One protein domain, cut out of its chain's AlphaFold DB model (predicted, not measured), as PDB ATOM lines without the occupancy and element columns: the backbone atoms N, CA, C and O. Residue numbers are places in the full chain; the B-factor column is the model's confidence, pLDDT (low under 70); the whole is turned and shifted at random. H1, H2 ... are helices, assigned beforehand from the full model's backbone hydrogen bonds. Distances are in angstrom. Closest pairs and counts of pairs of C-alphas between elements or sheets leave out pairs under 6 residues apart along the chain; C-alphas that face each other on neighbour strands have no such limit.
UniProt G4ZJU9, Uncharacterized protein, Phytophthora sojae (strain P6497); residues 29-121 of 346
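This is residues 29 to 121 of the 346 residues of an uncharacterized protein of Phytophthora sojae (strain P6497) (UniProt G4ZJU9). Two helical hairpins, H3 with H4 and H5 with H6, pack side by side with their helices at shallow tilts, and H1 packs along H4, so that H1, H4 and H6 make one layer and H3 and H5 the other. The short H2 and the long loop of residues 39 to 52 lie at one end of the long axis, the H5 and H6 hairpin at the other. The printed part has 93 residues with six named helices, H1 to H6 in chain order, and no named strand: all helix. It is compact, with a radius of gyration of the C-alphas of 14.0 A, and only just elongated, spanning 44 by 30 by 18 A.

H3, residues 61 to 77, and H4, residues 81 to 90, form a helical hairpin, touching closest at the C-alphas of Ala 75 and Val 84, 6.0 A apart. With residues 72 to 77 alone, H3 touches H5, residues 98 to 106, the same way at a shallow tilt of 24 degrees; the C-alphas of Asp 73 and Ala 100 are closest, 4.6 A apart. H5 forms a hairpin with H6, residues 110 to 116, closest at the C-alphas of Val 104 and Leu 113, 6.6 A. H4 and H6 only just touch, with 3 pairs of C-alphas within 8 A, the closest those of Arg 85 and Leu 112, 7.2 A. H1, residues 29 to 38, touches H4, closest at the C-alphas of Glu 30 and Trp 86, 7.3 A, the same way at 17 degrees. H2, residues 53 to 56, is close to H1 and H3 but not clearly touching, at 7.0 A from C-alpha 36 to 54 and 7.3 A from 56 to 64. Every O i to N i+4 pair is within hydrogen-bond range in H1, H3, H4, H5 and H6; H2 is too short for one.

H3 is 24.2 A long, from C-alpha 61 at (54.602, 23.303, 332.993); H1 and H4 are each 14.3 A. H1 begins at C-alpha 29, (66.028, 27.215, 311.959), and H6 ends at C-alpha 116, (65.422, 39.596, 328.335).

The C-alphas of Pro 49 and Asn 108 are farthest apart, 44.7 A. The printed part has no cut, and the link H1 to H2 is long. Mean pLDDT of the printed part is 77.6; 18 residues are under 70, among them 29 to 32 and 117 to 121.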
ATOM      1  N   SER A  29      66.173  27.533 310.538       63.09
ATOM      2  CA  SER A  29      66.028  27.215 311.959       63.09
ATOM      3  C   SER A  29      64.697  27.734 312.506       63.09
ATOM      4  O   SER A  29      63.994  26.965 313.158       63.09
ATOM      5  N   GLU A  30      64.315  28.976 312.207       61.94
ATOM      6  CA  GLU A  30      63.045  29.573 312.643       61.94
ATOM      7  C   GLU A  30      61.842  28.792 312.113       61.94
ATOM      8  O   GLU A  30      60.984  28.387 312.897       61.94
ATOM      9  N   ALA A  31      61.825  28.471 310.817       66.38
ATOM     10  CA  ALA A  31      60.747  27.686 310.214       66.38
ATOM     11  C   ALA A  31      60.620  26.286 310.849       66.38
ATOM     12  O   ALA A  31      59.514  25.797 311.107       66.38
ATOM     13  N   CYS A  32      61.751  25.634 311.144       69.56
ATOM     14  CA  CYS A  32      61.756  24.361 311.861       69.56
ATOM     15  C   CYS A  32      61.205  24.480 313.284       69.56
ATOM     16  O   CYS A  32      60.412  23.634 313.704       69.56
ATOM     17  N   MET A  33      61.605  25.510 314.024       73.50
ATOM     18  CA  MET A  33      61.169  25.701 315.403       73.50
ATOM     19  C   MET A  33      59.681  26.073 315.492       73.50
ATOM     20  O   MET A  33      58.962  25.480 316.298       73.50
ATOM     21  N   ASP A  34      59.184  26.945 314.613       76.88
ATOM     22  CA  ASP A  34      57.764  27.322 314.550       76.88
ATOM     23  C   ASP A  34      56.871  26.128 314.218       76.88
ATOM     24  O   ASP A  34      55.829  25.926 314.848       76.88
ATOM     25  N   HIS A  35      57.303  25.270 313.290       75.62
ATOM     26  CA  HIS A  35      56.594  24.027 313.009       75.62
ATOM     27  C   HIS A  35      56.561  23.120 314.245       75.62
ATOM     28  O   HIS A  35      55.520  22.525 314.554       75.62
ATOM     29  N   ILE A  36      57.685  22.980 314.957       74.50
ATOM     30  CA  ILE A  36      57.745  22.154 316.170       74.50
ATOM     31  C   ILE A  36      56.789  22.692 317.236       74.50
ATOM     32  O   ILE A  36      56.043  21.923 317.852       74.50
ATOM     33  N   TRP A  37      56.758  24.009 317.412       77.56
ATOM     34  CA  TRP A  37      55.872  24.685 318.350       77.56
ATOM     35  C   TRP A  37      54.391  24.544 317.988       77.56
ATOM     36  O   TRP A  37      53.575  24.224 318.858       77.56
ATOM     37  N   ALA A  38      54.041  24.736 316.714       78.12
ATOM     38  CA  ALA A  38      52.676  24.602 316.203       78.12
ATOM     39  C   ALA A  38      52.161  23.155 316.270       78.12
ATOM     40  O   ALA A  38      50.969  22.929 316.461       78.12
ATOM     41  N   SER A  39      53.063  22.178 316.154       77.25
ATOM     42  CA  SER A  39      52.741  20.748 316.249       77.25
ATOM     43  C   SER A  39      52.653  20.234 317.690       77.25
ATOM     44  O   SER A  39      52.346  19.059 317.894       77.25
ATOM     45  N   SER A  40      52.957  21.070 318.690       79.75
ATOM     46  CA  SER A  40      52.991  20.666 320.097       79.75
ATOM     47  C   SER A  40      51.641  20.859 320.797       79.75
ATOM     48  O   SER A  40      51.012  21.909 320.672       79.75
ATOM     49  N   CYS A  41      51.218  19.864 321.580       76.00
ATOM     50  CA  CYS A  41      49.957  19.875 322.331       76.00
ATOM     51  C   CYS A  41      49.975  20.937 323.433       76.00
ATOM     52  O   CYS A  41      50.930  20.993 324.211       76.00
ATOM     53  N   VAL A  42      48.902  21.720 323.564       77.06
ATOM     54  CA  VAL A  42      48.825  22.811 324.552       77.06
ATOM     55  C   VAL A  42      48.332  22.300 325.902       77.06
ATOM     56  O   VAL A  42      48.719  22.819 326.944       77.06
ATOM     57  N   THR A  43      47.501  21.258 325.907       76.69
ATOM     58  CA  THR A  43      46.935  20.689 327.137       76.69
ATOM     59  C   THR A  43      47.228  19.198 327.265       76.69
ATOM     60  O   THR A  43      47.418  18.486 326.279       76.69
ATOM     61  N   ALA A  44      47.246  18.689 328.501       75.50
ATOM     62  CA  ALA A  44      47.469  17.265 328.754       75.50
ATOM     63  C   ALA A  44      46.386  16.364 328.121       75.50
ATOM     64  O   ALA A  44      46.650  15.196 327.843       75.50
ATOM     65  N   ALA A  45      45.192  16.911 327.864       75.75
ATOM     66  CA  ALA A  45      44.077  16.216 327.225       75.75
ATOM     67  C   ALA A  45      44.278  15.992 325.712       75.75
ATOM     68  O   ALA A  45      43.682  15.078 325.151       75.75
ATOM     69  N   GLU A  46      45.123  16.793 325.058       78.31
ATOM     70  CA  GLU A  46      45.415  16.708 323.617       78.31
ATOM     71  C   GLU A  46      46.544  15.722 323.286       78.31
ATOM     72  O   GLU A  46      46.873  15.521 322.117       78.31
ATOM     73  N   ARG A  47      47.163  15.110 324.304       80.81
ATOM     74  CA  ARG A  47      48.318  14.227 324.126       80.81
ATOM     75  C   ARG A  47      47.928  12.961 323.370       80.81
ATOM     76  O   ARG A  47      46.980  12.259 323.721       80.81
ATOM     77  N   THR A  48      48.730  12.616 322.371       75.62
ATOM     78  CA  THR A  48      48.628  11.314 321.703       75.62
ATOM     79  C   THR A  48      49.208  10.196 322.585       75.62
ATOM     80  O   THR A  48      50.121  10.453 323.376       75.62
ATOM     81  N   PRO A  49      48.723   8.942 322.486       69.31
ATOM     82  CA  PRO A  49      49.292   7.830 323.245       69.31
ATOM     83  C   PRO A  49      50.756   7.584 322.846       69.31
ATOM     84  O   PRO A  49      51.042   7.302 321.685       69.31
ATOM     85  N   GLY A  50      51.674   7.660 323.813       66.88
ATOM     86  CA  GLY A  50      53.108   7.429 323.606       66.88
ATOM     87  C   GLY A  50      53.992   8.620 323.993       66.88
ATOM     88  O   GLY A  50      53.526   9.743 324.201       66.88
ATOM     89  N   TRP A  51      55.295   8.365 324.122       68.94
ATOM     90  CA  TRP A  51      56.273   9.410 324.424       68.94
ATOM     91  C   TRP A  51      56.679  10.139 323.137       68.94
ATOM     92  O   TRP A  51      57.157   9.523 322.187       68.94
ATOM     93  N   SER A  52      56.478  11.455 323.107       70.75
ATOM     94  CA  SER A  52      56.835  12.335 321.993       70.75
ATOM     95  C   SER A  52      57.123  13.729 322.540       70.75
ATOM     96  O   SER A  52      56.338  14.230 323.340       70.75
ATOM     97  N   ARG A  53      58.204  14.387 322.101       63.59
ATOM     98  CA  ARG A  53      58.529  15.760 322.540       63.59
ATOM     99  C   ARG A  53      57.387  16.753 322.274       63.59
ATOM    100  O   ARG A  53      57.123  17.596 323.123       63.59
ATOM    101  N   PHE A  54      56.651  16.582 321.173       68.12
ATOM    102  CA  PHE A  54      55.490  17.410 320.820       68.12
ATOM    103  C   PHE A  54      54.346  17.314 321.840       68.12
ATOM    104  O   PHE A  54      53.609  18.272 322.044       68.12
ATOM    105  N   ASN A  55      54.201  16.175 322.525       69.44
ATOM    106  CA  ASN A  55      53.123  15.996 323.495       69.44
ATOM    107  C   ASN A  55      53.366  16.784 324.786       69.44
ATOM    108  O   ASN A  55      52.389  17.116 325.447       69.44
ATOM    109  N   TRP A  56      54.618  17.053 325.169       67.69
ATOM    110  CA  TRP A  56      54.968  17.506 326.525       67.69
ATOM    111  C   TRP A  56      55.562  18.916 326.583       67.69
ATOM    112  O   TRP A  56      55.477  19.540 327.632       67.69
ATOM    113  N   LEU A  57      56.065  19.456 325.465       72.75
ATOM    114  CA  LEU A  57      56.720  20.773 325.418       72.75
ATOM    115  C   LEU A  57      55.849  21.927 325.946       72.75
ATOM    116  O   LEU A  57      56.370  22.844 326.568       72.75
ATOM    117  N   ARG A  58      54.536  21.908 325.678       72.81
ATOM    118  CA  ARG A  58      53.601  22.982 326.074       72.81
ATOM    119  C   ARG A  58      52.535  22.551 327.079       72.81
ATOM    120  O   ARG A  58      51.859  23.402 327.643       72.81
ATOM    121  N   SER A  59      52.370  21.247 327.288       72.81
ATOM    122  CA  SER A  59      51.287  20.692 328.101       72.81
ATOM    123  C   SER A  59      51.696  20.363 329.539       72.81
ATOM    124  O   SER A  59      50.818  20.103 330.360       72.81
ATOM    125  N   ASP A  60      52.999  20.315 329.833       73.00
ATOM    126  CA  ASP A  60      53.545  20.102 331.174       73.00
ATOM    127  C   ASP A  60      54.390  21.308 331.589       73.00
ATOM    128  O   ASP A  60      55.421  21.587 330.984       73.00
ATOM    129  N   SER A  61      53.946  22.053 332.601       68.25
ATOM    130  CA  SER A  61      54.602  23.303 332.993       68.25
ATOM    131  C   SER A  61      55.968  23.093 333.648       68.25
ATOM    132  O   SER A  61      56.821  23.973 333.547       68.25
ATOM    133  N   ILE A  62      56.199  21.948 334.301       67.38
ATOM    134  CA  ILE A  62      57.459  21.676 335.009       67.38
ATOM    135  C   ILE A  62      58.537  21.258 334.008       67.38
ATOM    136  O   ILE A  62      59.623  21.840 333.988       67.38
ATOM    137  N   ASP A  63      58.224  20.301 333.132       70.62
ATOM    138  CA  ASP A  63      59.166  19.838 332.108       70.62
ATOM    139  C   ASP A  63      59.453  20.925 331.066       70.62
ATOM    140  O   ASP A  63      60.589  21.046 330.601       70.62
ATOM    141  N   ALA A  64      58.457  21.749 330.728       73.69
ATOM    142  CA  ALA A  64      58.652  22.880 329.830       73.69
ATOM    143  C   ALA A  64      59.646  23.897 330.405       73.69
ATOM    144  O   ALA A  64      60.470  24.417 329.655       73.69
ATOM    145  N   GLN A  65      59.593  24.181 331.717       79.88
ATOM    146  CA  GLN A  65      60.481  25.172 332.338       79.88
ATOM    147  C   GLN A  65      61.926  24.689 332.296       79.88
ATOM    148  O   GLN A  65      62.799  25.412 331.828       79.88
ATOM    149  N   TRP A  66      62.166  23.436 332.676       80.81
ATOM    150  CA  TRP A  66      63.502  22.852 332.606       80.81
ATOM    151  C   TRP A  66      64.038  22.760 331.166       80.81
ATOM    152  O   TRP A  66      65.206  23.057 330.914       80.81
ATOM    153  N   GLN A  67      63.198  22.375 330.195       82.25
ATOM    154  CA  GLN A  67      63.606  22.320 328.785       82.25
ATOM    155  C   GLN A  67      63.916  23.705 328.218       82.25
ATOM    156  O   GLN A  67      64.867  23.836 327.444       82.25
ATOM    157  N   PHE A  68      63.139  24.719 328.603       84.94
ATOM    158  CA  PHE A  68      63.408  26.108 328.260       84.94
ATOM    159  C   PHE A  68      64.761  26.549 328.821       84.94
ATOM    160  O   PHE A  68      65.610  26.967 328.043       84.94
ATOM    161  N   GLU A  69      64.992  26.380 330.126       83.12
ATOM    162  CA  GLU A  69      66.244  26.760 330.797       83.12
ATOM    163  C   GLU A  69      67.463  26.107 330.129       83.12
ATOM    164  O   GLU A  69      68.394  26.798 329.719       83.12
ATOM    165  N   LEU A  70      67.424  24.787 329.912       86.00
ATOM    166  CA  LEU A  70      68.524  24.058 329.277       86.00
ATOM    167  C   LEU A  70      68.777  24.516 327.833       86.00
ATOM    168  O   LEU A  70      69.928  24.631 327.406       86.00
ATOM    169  N   SER A  71      67.711  24.727 327.057       88.06
ATOM    170  CA  SER A  71      67.831  25.157 325.658       88.06
ATOM    171  C   SER A  71      68.356  26.584 325.567       88.06
ATOM    172  O   SER A  71      69.195  26.869 324.716       88.06
ATOM    173  N   MET A  72      67.902  27.449 326.472       86.94
ATOM    174  CA  MET A  72      68.320  28.837 326.597       86.94
ATOM    175  C   MET A  72      69.810  28.935 326.956       86.94
ATOM    176  O   MET A  72      70.551  29.613 326.247       86.94
ATOM    177  N   ASP A  73      70.268  28.189 327.966       86.56
ATOM    178  CA  ASP A  73      71.683  28.138 328.365       86.56
ATOM    179  C   ASP A  73      72.582  27.674 327.220       86.56
ATOM    180  O   ASP A  73      73.630  28.259 326.957       86.56
ATOM    181  N   LYS A  74      72.174  26.617 326.506       90.75
ATOM    182  CA  LYS A  74      72.951  26.103 325.373       90.75
ATOM    183  C   LYS A  74      72.944  27.060 324.190       90.75
ATOM    184  O   LYS A  74      73.990  27.236 323.578       90.75
ATOM    185  N   ALA A  75      71.802  27.654 323.859       91.38
ATOM    186  CA  ALA A  75      71.711  28.609 322.760       91.38
ATOM    187  C   ALA A  75      72.567  29.851 323.034       91.38
ATOM    188  O   ALA A  75      73.302  30.273 322.145       91.38
ATOM    189  N   ALA A  76      72.531  30.379 324.260       89.94
ATOM    190  CA  ALA A  76      73.345  31.519 324.665       89.94
ATOM    191  C   ALA A  76      74.847  31.181 324.674       89.94
ATOM    192  O   ALA A  76      75.633  31.915 324.089       89.94
ATOM    193  N   ALA A  77      75.240  30.026 325.227       91.12
ATOM    194  CA  ALA A  77      76.643  29.592 325.264       91.12
ATOM    195  C   ALA A  77      77.259  29.320 323.877       91.12
ATOM    196  O   ALA A  77      78.477  29.344 323.728       91.12
ATOM    197  N   TYR A  78      76.435  29.020 322.866       91.88
ATOM    198  CA  TYR A  78      76.871  28.872 321.472       91.88
ATOM    199  C   TYR A  78      76.597  30.114 320.612       91.88
ATOM    200  O   TYR A  78      76.763  30.046 319.396       91.88
ATOM    201  N   GLU A  79      76.169  31.223 321.221       90.62
ATOM    202  CA  GLU A  79      75.885  32.493 320.542       90.62
ATOM    203  C   GLU A  79      74.815  32.396 319.435       90.62
ATOM    204  O   GLU A  79      74.811  33.140 318.454       90.62
ATOM    205  N   TYR A  80      73.860  31.475 319.580       91.38
ATOM    206  CA  TYR A  80      72.733  31.326 318.658       91.38
ATOM    207  C   TYR A  80      71.605  32.304 319.009       91.38
ATOM    208  O   TYR A  80      70.531  31.907 319.468       91.38
ATOM    209  N   TRP A  81      71.846  33.598 318.785       89.50
ATOM    210  CA  TRP A  81      70.948  34.687 319.195       89.50
ATOM    211  C   TRP A  81      69.548  34.616 318.578       89.50
ATOM    212  O   TRP A  81      68.578  34.968 319.247       89.50
ATOM    213  N   ASP A  82      69.413  34.093 317.357       87.88
ATOM    214  CA  ASP A  82      68.105  33.886 316.716       87.88
ATOM    215  C   ASP A  82      67.275  32.834 317.466       87.88
ATOM    216  O   ASP A  82      66.083  33.016 317.704       87.88
ATOM    217  N   VAL A  83      67.925  31.758 317.925       85.81
ATOM    218  CA  VAL A  83      67.295  30.716 318.751       85.81
ATOM    219  C   VAL A  83      66.937  31.272 320.120       85.81
ATOM    220  O   VAL A  83      65.850  31.001 320.624       85.81
ATOM    221  N   VAL A  84      67.818  32.085 320.708       88.06
ATOM    222  CA  VAL A  84      67.521  32.780 321.960       88.06
ATOM    223  C   VAL A  84      66.275  33.646 321.788       88.06
ATOM    224  O   VAL A  84      65.290  33.429 322.487       88.06
ATOM    225  N   ARG A  85      66.251  34.567 320.820       88.00
ATOM    226  CA  ARG A  85      65.092  35.432 320.555       88.00
ATOM    227  C   ARG A  85      63.821  34.621 320.284       88.00
ATOM    228  O   ARG A  85      62.754  34.963 320.797       88.00
ATOM    229  N   TRP A  86      63.928  33.516 319.549       87.50
ATOM    230  CA  TRP A  86      62.817  32.596 319.314       87.50
ATOM    231  C   TRP A  86      62.264  32.005 320.618       87.50
ATOM    232  O   TRP A  86      61.054  32.071 320.854       87.50
ATOM    233  N   LEU A  87      63.136  31.493 321.496       86.25
ATOM    234  CA  LEU A  87      62.760  30.970 322.813       86.25
ATOM    235  C   LEU A  87      62.088  32.059 323.657       86.25
ATOM    236  O   LEU A  87      61.035  31.825 324.250       86.25
ATOM    237  N   LEU A  88      62.647  33.270 323.660       83.12
ATOM    238  CA  LEU A  88      62.099  34.409 324.392       83.12
ATOM    239  C   LEU A  88      60.687  34.798 323.906       83.12
ATOM    240  O   LEU A  88      59.842  35.157 324.727       83.12
ATOM    241  N   ASN A  89      60.412  34.719 322.604       84.38
ATOM    242  CA  ASN A  89      59.106  35.069 322.036       84.38
ATOM    243  C   ASN A  89      58.013  34.037 322.351       84.38
ATOM    244  O   ASN A  89      56.857  34.414 322.572       84.38
ATOM    245  N   HIS A  90      58.378  32.755 322.391       81.44
ATOM    246  CA  HIS A  90      57.444  31.643 322.580       81.44
ATOM    247  C   HIS A  90      57.184  31.304 324.055       81.44
ATOM    248  O   HIS A  90      56.068  30.920 324.410       81.44
ATOM    249  N   PHE A  91      58.176  31.499 324.927       78.81
ATOM    250  CA  PHE A  91      58.116  31.178 326.356       78.81
ATOM    251  C   PHE A  91      58.125  32.456 327.216       78.81
ATOM    252  O   PHE A  91      59.074  32.751 327.940       78.81
ATOM    253  N   GLN A  92      57.059  33.256 327.128       75.88
ATOM    254  CA  GLN A  92      57.007  34.590 327.753       75.88
ATOM    255  C   GLN A  92      56.920  34.562 329.286       75.88
ATOM    256  O   GLN A  92      57.473  35.443 329.940       75.88
ATOM    257  N   ASP A  93      56.266  33.545 329.853       72.50
ATOM    258  CA  ASP A  93      56.057  33.406 331.304       72.50
ATOM    259  C   ASP A  93      57.200  32.655 332.018       72.50
ATOM    260  O   ASP A  93      57.144  32.415 333.226       72.50
ATOM    261  N   PHE A  94      58.234  32.260 331.273       76.06
ATOM    262  CA  PHE A  94      59.286  31.371 331.748       76.06
ATOM    263  C   PHE A  94      60.447  32.170 332.333       76.06
ATOM    264  O   PHE A  94      60.824  33.233 331.829       76.06
ATOM    265  N   ARG A  95      61.027  31.652 333.421       74.38
ATOM    266  CA  ARG A  95      62.198  32.279 334.049       74.38
ATOM    267  C   ARG A  95      63.421  32.034 333.191       74.38
ATOM    268  O   ARG A  95      63.659  30.899 332.786       74.38
ATOM    269  N   VAL A  96      64.187  33.089 332.951       77.88
ATOM    270  CA  VAL A  96      65.477  32.985 332.276       77.88
ATOM    271  C   VAL A  96      66.544  32.710 333.327       77.88
ATOM    272  O   VAL A  96      66.551  33.310 334.399       77.88
ATOM    273  N   THR A  97      67.427  31.773 333.019       76.69
ATOM    274  CA  THR A  97      68.577  31.410 333.844       76.69
ATOM    275  C   THR A  97      69.596  32.544 333.918       76.69
ATOM    276  O   THR A  97      69.811  33.284 332.958       76.69
ATOM    277  N   GLN A  98      70.287  32.640 335.054       75.56
ATOM    278  CA  GLN A  98      71.397  33.579 335.218       75.56
ATOM    279  C   GLN A  98      72.529  33.293 334.215       75.56
ATOM    280  O   GLN A  98      73.084  34.222 333.647       75.56
ATOM    281  N   VAL A  99      72.803  32.018 333.918       80.00
ATOM    282  CA  VAL A  99      73.851  31.607 332.969       80.00
ATOM    283  C   VAL A  99      73.610  32.198 331.579       80.00
ATOM    284  O   VAL A  99      74.483  32.866 331.037       80.00
ATOM    285  N   ALA A 100      72.416  32.017 331.009       83.44
ATOM    286  CA  ALA A 100      72.117  32.563 329.688       83.44
ATOM    287  C   ALA A 100      72.167  34.097 329.647       83.44
ATOM    288  O   ALA A 100      72.526  34.679 328.627       83.44
ATOM    289  N   VAL A 101      71.802  34.750 330.750       79.12
ATOM    290  CA  VAL A 101      71.902  36.203 330.897       79.12
ATOM    291  C   VAL A 101      73.361  36.655 330.875       79.12
ATOM    292  O   VAL A 101      73.696  37.556 330.110       79.12
ATOM    293  N   GLU A 102      74.227  36.020 331.663       79.50
ATOM    294  CA  GLU A 102      75.659  36.323 331.700       79.50
ATOM    295  C   GLU A 102      76.311  36.160 330.320       79.50
ATOM    296  O   GLU A 102      77.085  37.019 329.903       79.50
ATOM    297  N   GLU A 103      75.962  35.115 329.560       86.25
ATOM    298  CA  GLU A 103      76.479  34.944 328.192       86.25
ATOM    299  C   GLU A 103      76.046  36.084 327.256       86.25
ATOM    300  O   GLU A 103      76.838  36.571 326.452       86.25
ATOM    301  N   VAL A 104      74.804  36.559 327.378       85.38
ATOM    302  CA  VAL A 104      74.277  37.679 326.576       85.38
ATOM    303  C   VAL A 104      74.985  38.992 326.924       85.38
ATOM    304  O   VAL A 104      75.239  39.807 326.032       85.38
ATOM    305  N   ILE A 105      75.340  39.179 328.199       82.06
ATOM    306  CA  ILE A 105      76.158  40.302 328.665       82.06
ATOM    307  C   ILE A 105      77.567  40.224 328.066       82.06
ATOM    308  O   ILE A 105      78.015  41.196 327.458       82.06
ATOM    309  N   ARG A 106      78.242  39.071 328.185       82.19
ATOM    310  CA  ARG A 106      79.600  38.858 327.646       82.19
ATOM    311  C   ARG A 106      79.656  39.041 326.132       82.19
ATOM    312  O   ARG A 106      80.625  39.585 325.611       82.19
ATOM    313  N   ALA A 107      78.604  38.632 325.429       86.50
ATOM    314  CA  ALA A 107      78.473  38.809 323.987       86.50
ATOM    315  C   ALA A 107      78.029  40.221 323.560       86.50
ATOM    316  O   ALA A 107      77.839  40.467 322.364       86.50
ATOM    317  N   ASN A 108      77.831  41.137 324.515       84.12
ATOM    318  CA  ASN A 108      77.421  42.523 324.295       84.12
ATOM    319  C   ASN A 108      76.129  42.674 323.464       84.12
ATOM    320  O   ASN A 108      75.965  43.598 322.663       84.12
ATOM    321  N   GLN A 109      75.179  41.752 323.634       86.62
ATOM    322  CA  GLN A 109      73.909  41.765 322.903       86.62
ATOM    323  C   GLN A 109      72.881  42.654 323.618       86.62
ATOM    324  O   GLN A 109      71.892  42.177 324.177       86.62
ATOM    325  N   PHE A 110      73.106  43.973 323.614       83.44
ATOM    326  CA  PHE A 110      72.333  44.926 324.424       83.44
ATOM    327  C   PHE A 110      70.824  44.941 324.123       83.44
ATOM    328  O   PHE A 110      70.008  45.015 325.043       83.44
ATOM    329  N   GLU A 111      70.421  44.832 322.855       84.81
ATOM    330  CA  GLU A 111      68.994  44.771 322.496       84.81
ATOM    331  C   GLU A 111      68.340  43.479 322.993       84.81
ATOM    332  O   GLU A 111      67.242  43.510 323.550       84.81
ATOM    333  N   LEU A 112      69.051  42.353 322.896       85.06
ATOM    334  CA  LEU A 112      68.580  41.077 323.422       85.06
ATOM    335  C   LEU A 112      68.485  41.111 324.952       85.06
ATOM    336  O   LEU A 112      67.526  40.595 325.516       85.06
ATOM    337  N   LEU A 113      69.412  41.792 325.627       81.50
ATOM    338  CA  LEU A 113      69.370  42.007 327.074       81.50
ATOM    339  C   LEU A 113      68.124  42.807 327.501       81.50
ATOM    340  O   LEU A 113      67.456  42.455 328.477       81.50
ATOM    341  N   LYS A 114      67.753  43.848 326.741       79.06
ATOM    342  CA  LYS A 114      66.504  44.604 326.959       79.06
ATOM    343  C   LYS A 114      65.269  43.734 326.727       79.06
ATOM    344  O   LYS A 114      64.320  43.812 327.509       79.06
ATOM    345  N   GLU A 115      65.281  42.891 325.692       79.25
ATOM    346  CA  GLU A 115      64.234  41.888 325.447       79.25
ATOM    347  C   GLU A 115      64.160  40.869 326.601       79.25
ATOM    348  O   GLU A 115      63.067  40.472 327.016       79.25
ATOM    349  N   MET A 116      65.306  40.492 327.179       75.88
ATOM    350  CA  MET A 116      65.422  39.596 328.335       75.88
ATOM    351  C   MET A 116      64.871  40.176 329.629       75.88
ATOM    352  O   MET A 116      64.367  39.425 330.459       75.88
ATOM    353  N   LEU A 117      64.853  41.496 329.769       69.81
ATOM    354  CA  LEU A 117      64.181  42.180 330.874       69.81
ATOM    355  C   LEU A 117      62.667  42.407 330.612       69.81
ATOM    356  O   LEU A 117      61.969  42.987 331.441       69.81
ATOM    357  N   GLY A 118      62.137  41.963 329.465       57.50
ATOM    358  CA  GLY A 118      60.835  42.344 328.904       57.50
ATOM    359  C   GLY A 118      59.594  42.255 329.817       57.50
ATOM    360  O   GLY A 118      59.275  41.208 330.369       57.50
ATOM    361  N   ARG A 119      58.858  43.386 329.852       46.94
ATOM    362  CA  ARG A 119      57.494  43.675 330.368       46.94
ATOM    363  C   ARG A 119      57.176  43.230 331.805       46.94
ATOM    364  O   ARG A 119      56.421  42.290 332.017       46.94
ATOM    365  N   ASN A 120      57.586  44.044 332.785       46.00
ATOM    366  CA  ASN A 120      56.951  44.069 334.109       46.00
ATOM    367  C   ASN A 120      55.427  44.239 333.951       46.00
ATOM    368  O   ASN A 120      54.959  45.297 333.519       46.00
ATOM    369  N   ARG A 121      54.652  43.203 334.274       39.00
ATOM    370  CA  ARG A 121      53.188  43.265 334.277       39.00
ATOM    371  C   ARG A 121      52.742  44.085 335.494       39.00
ATOM    372  O   ARG A 121      53.028  43.708 336.622       39.00
TER     373      ARG A 121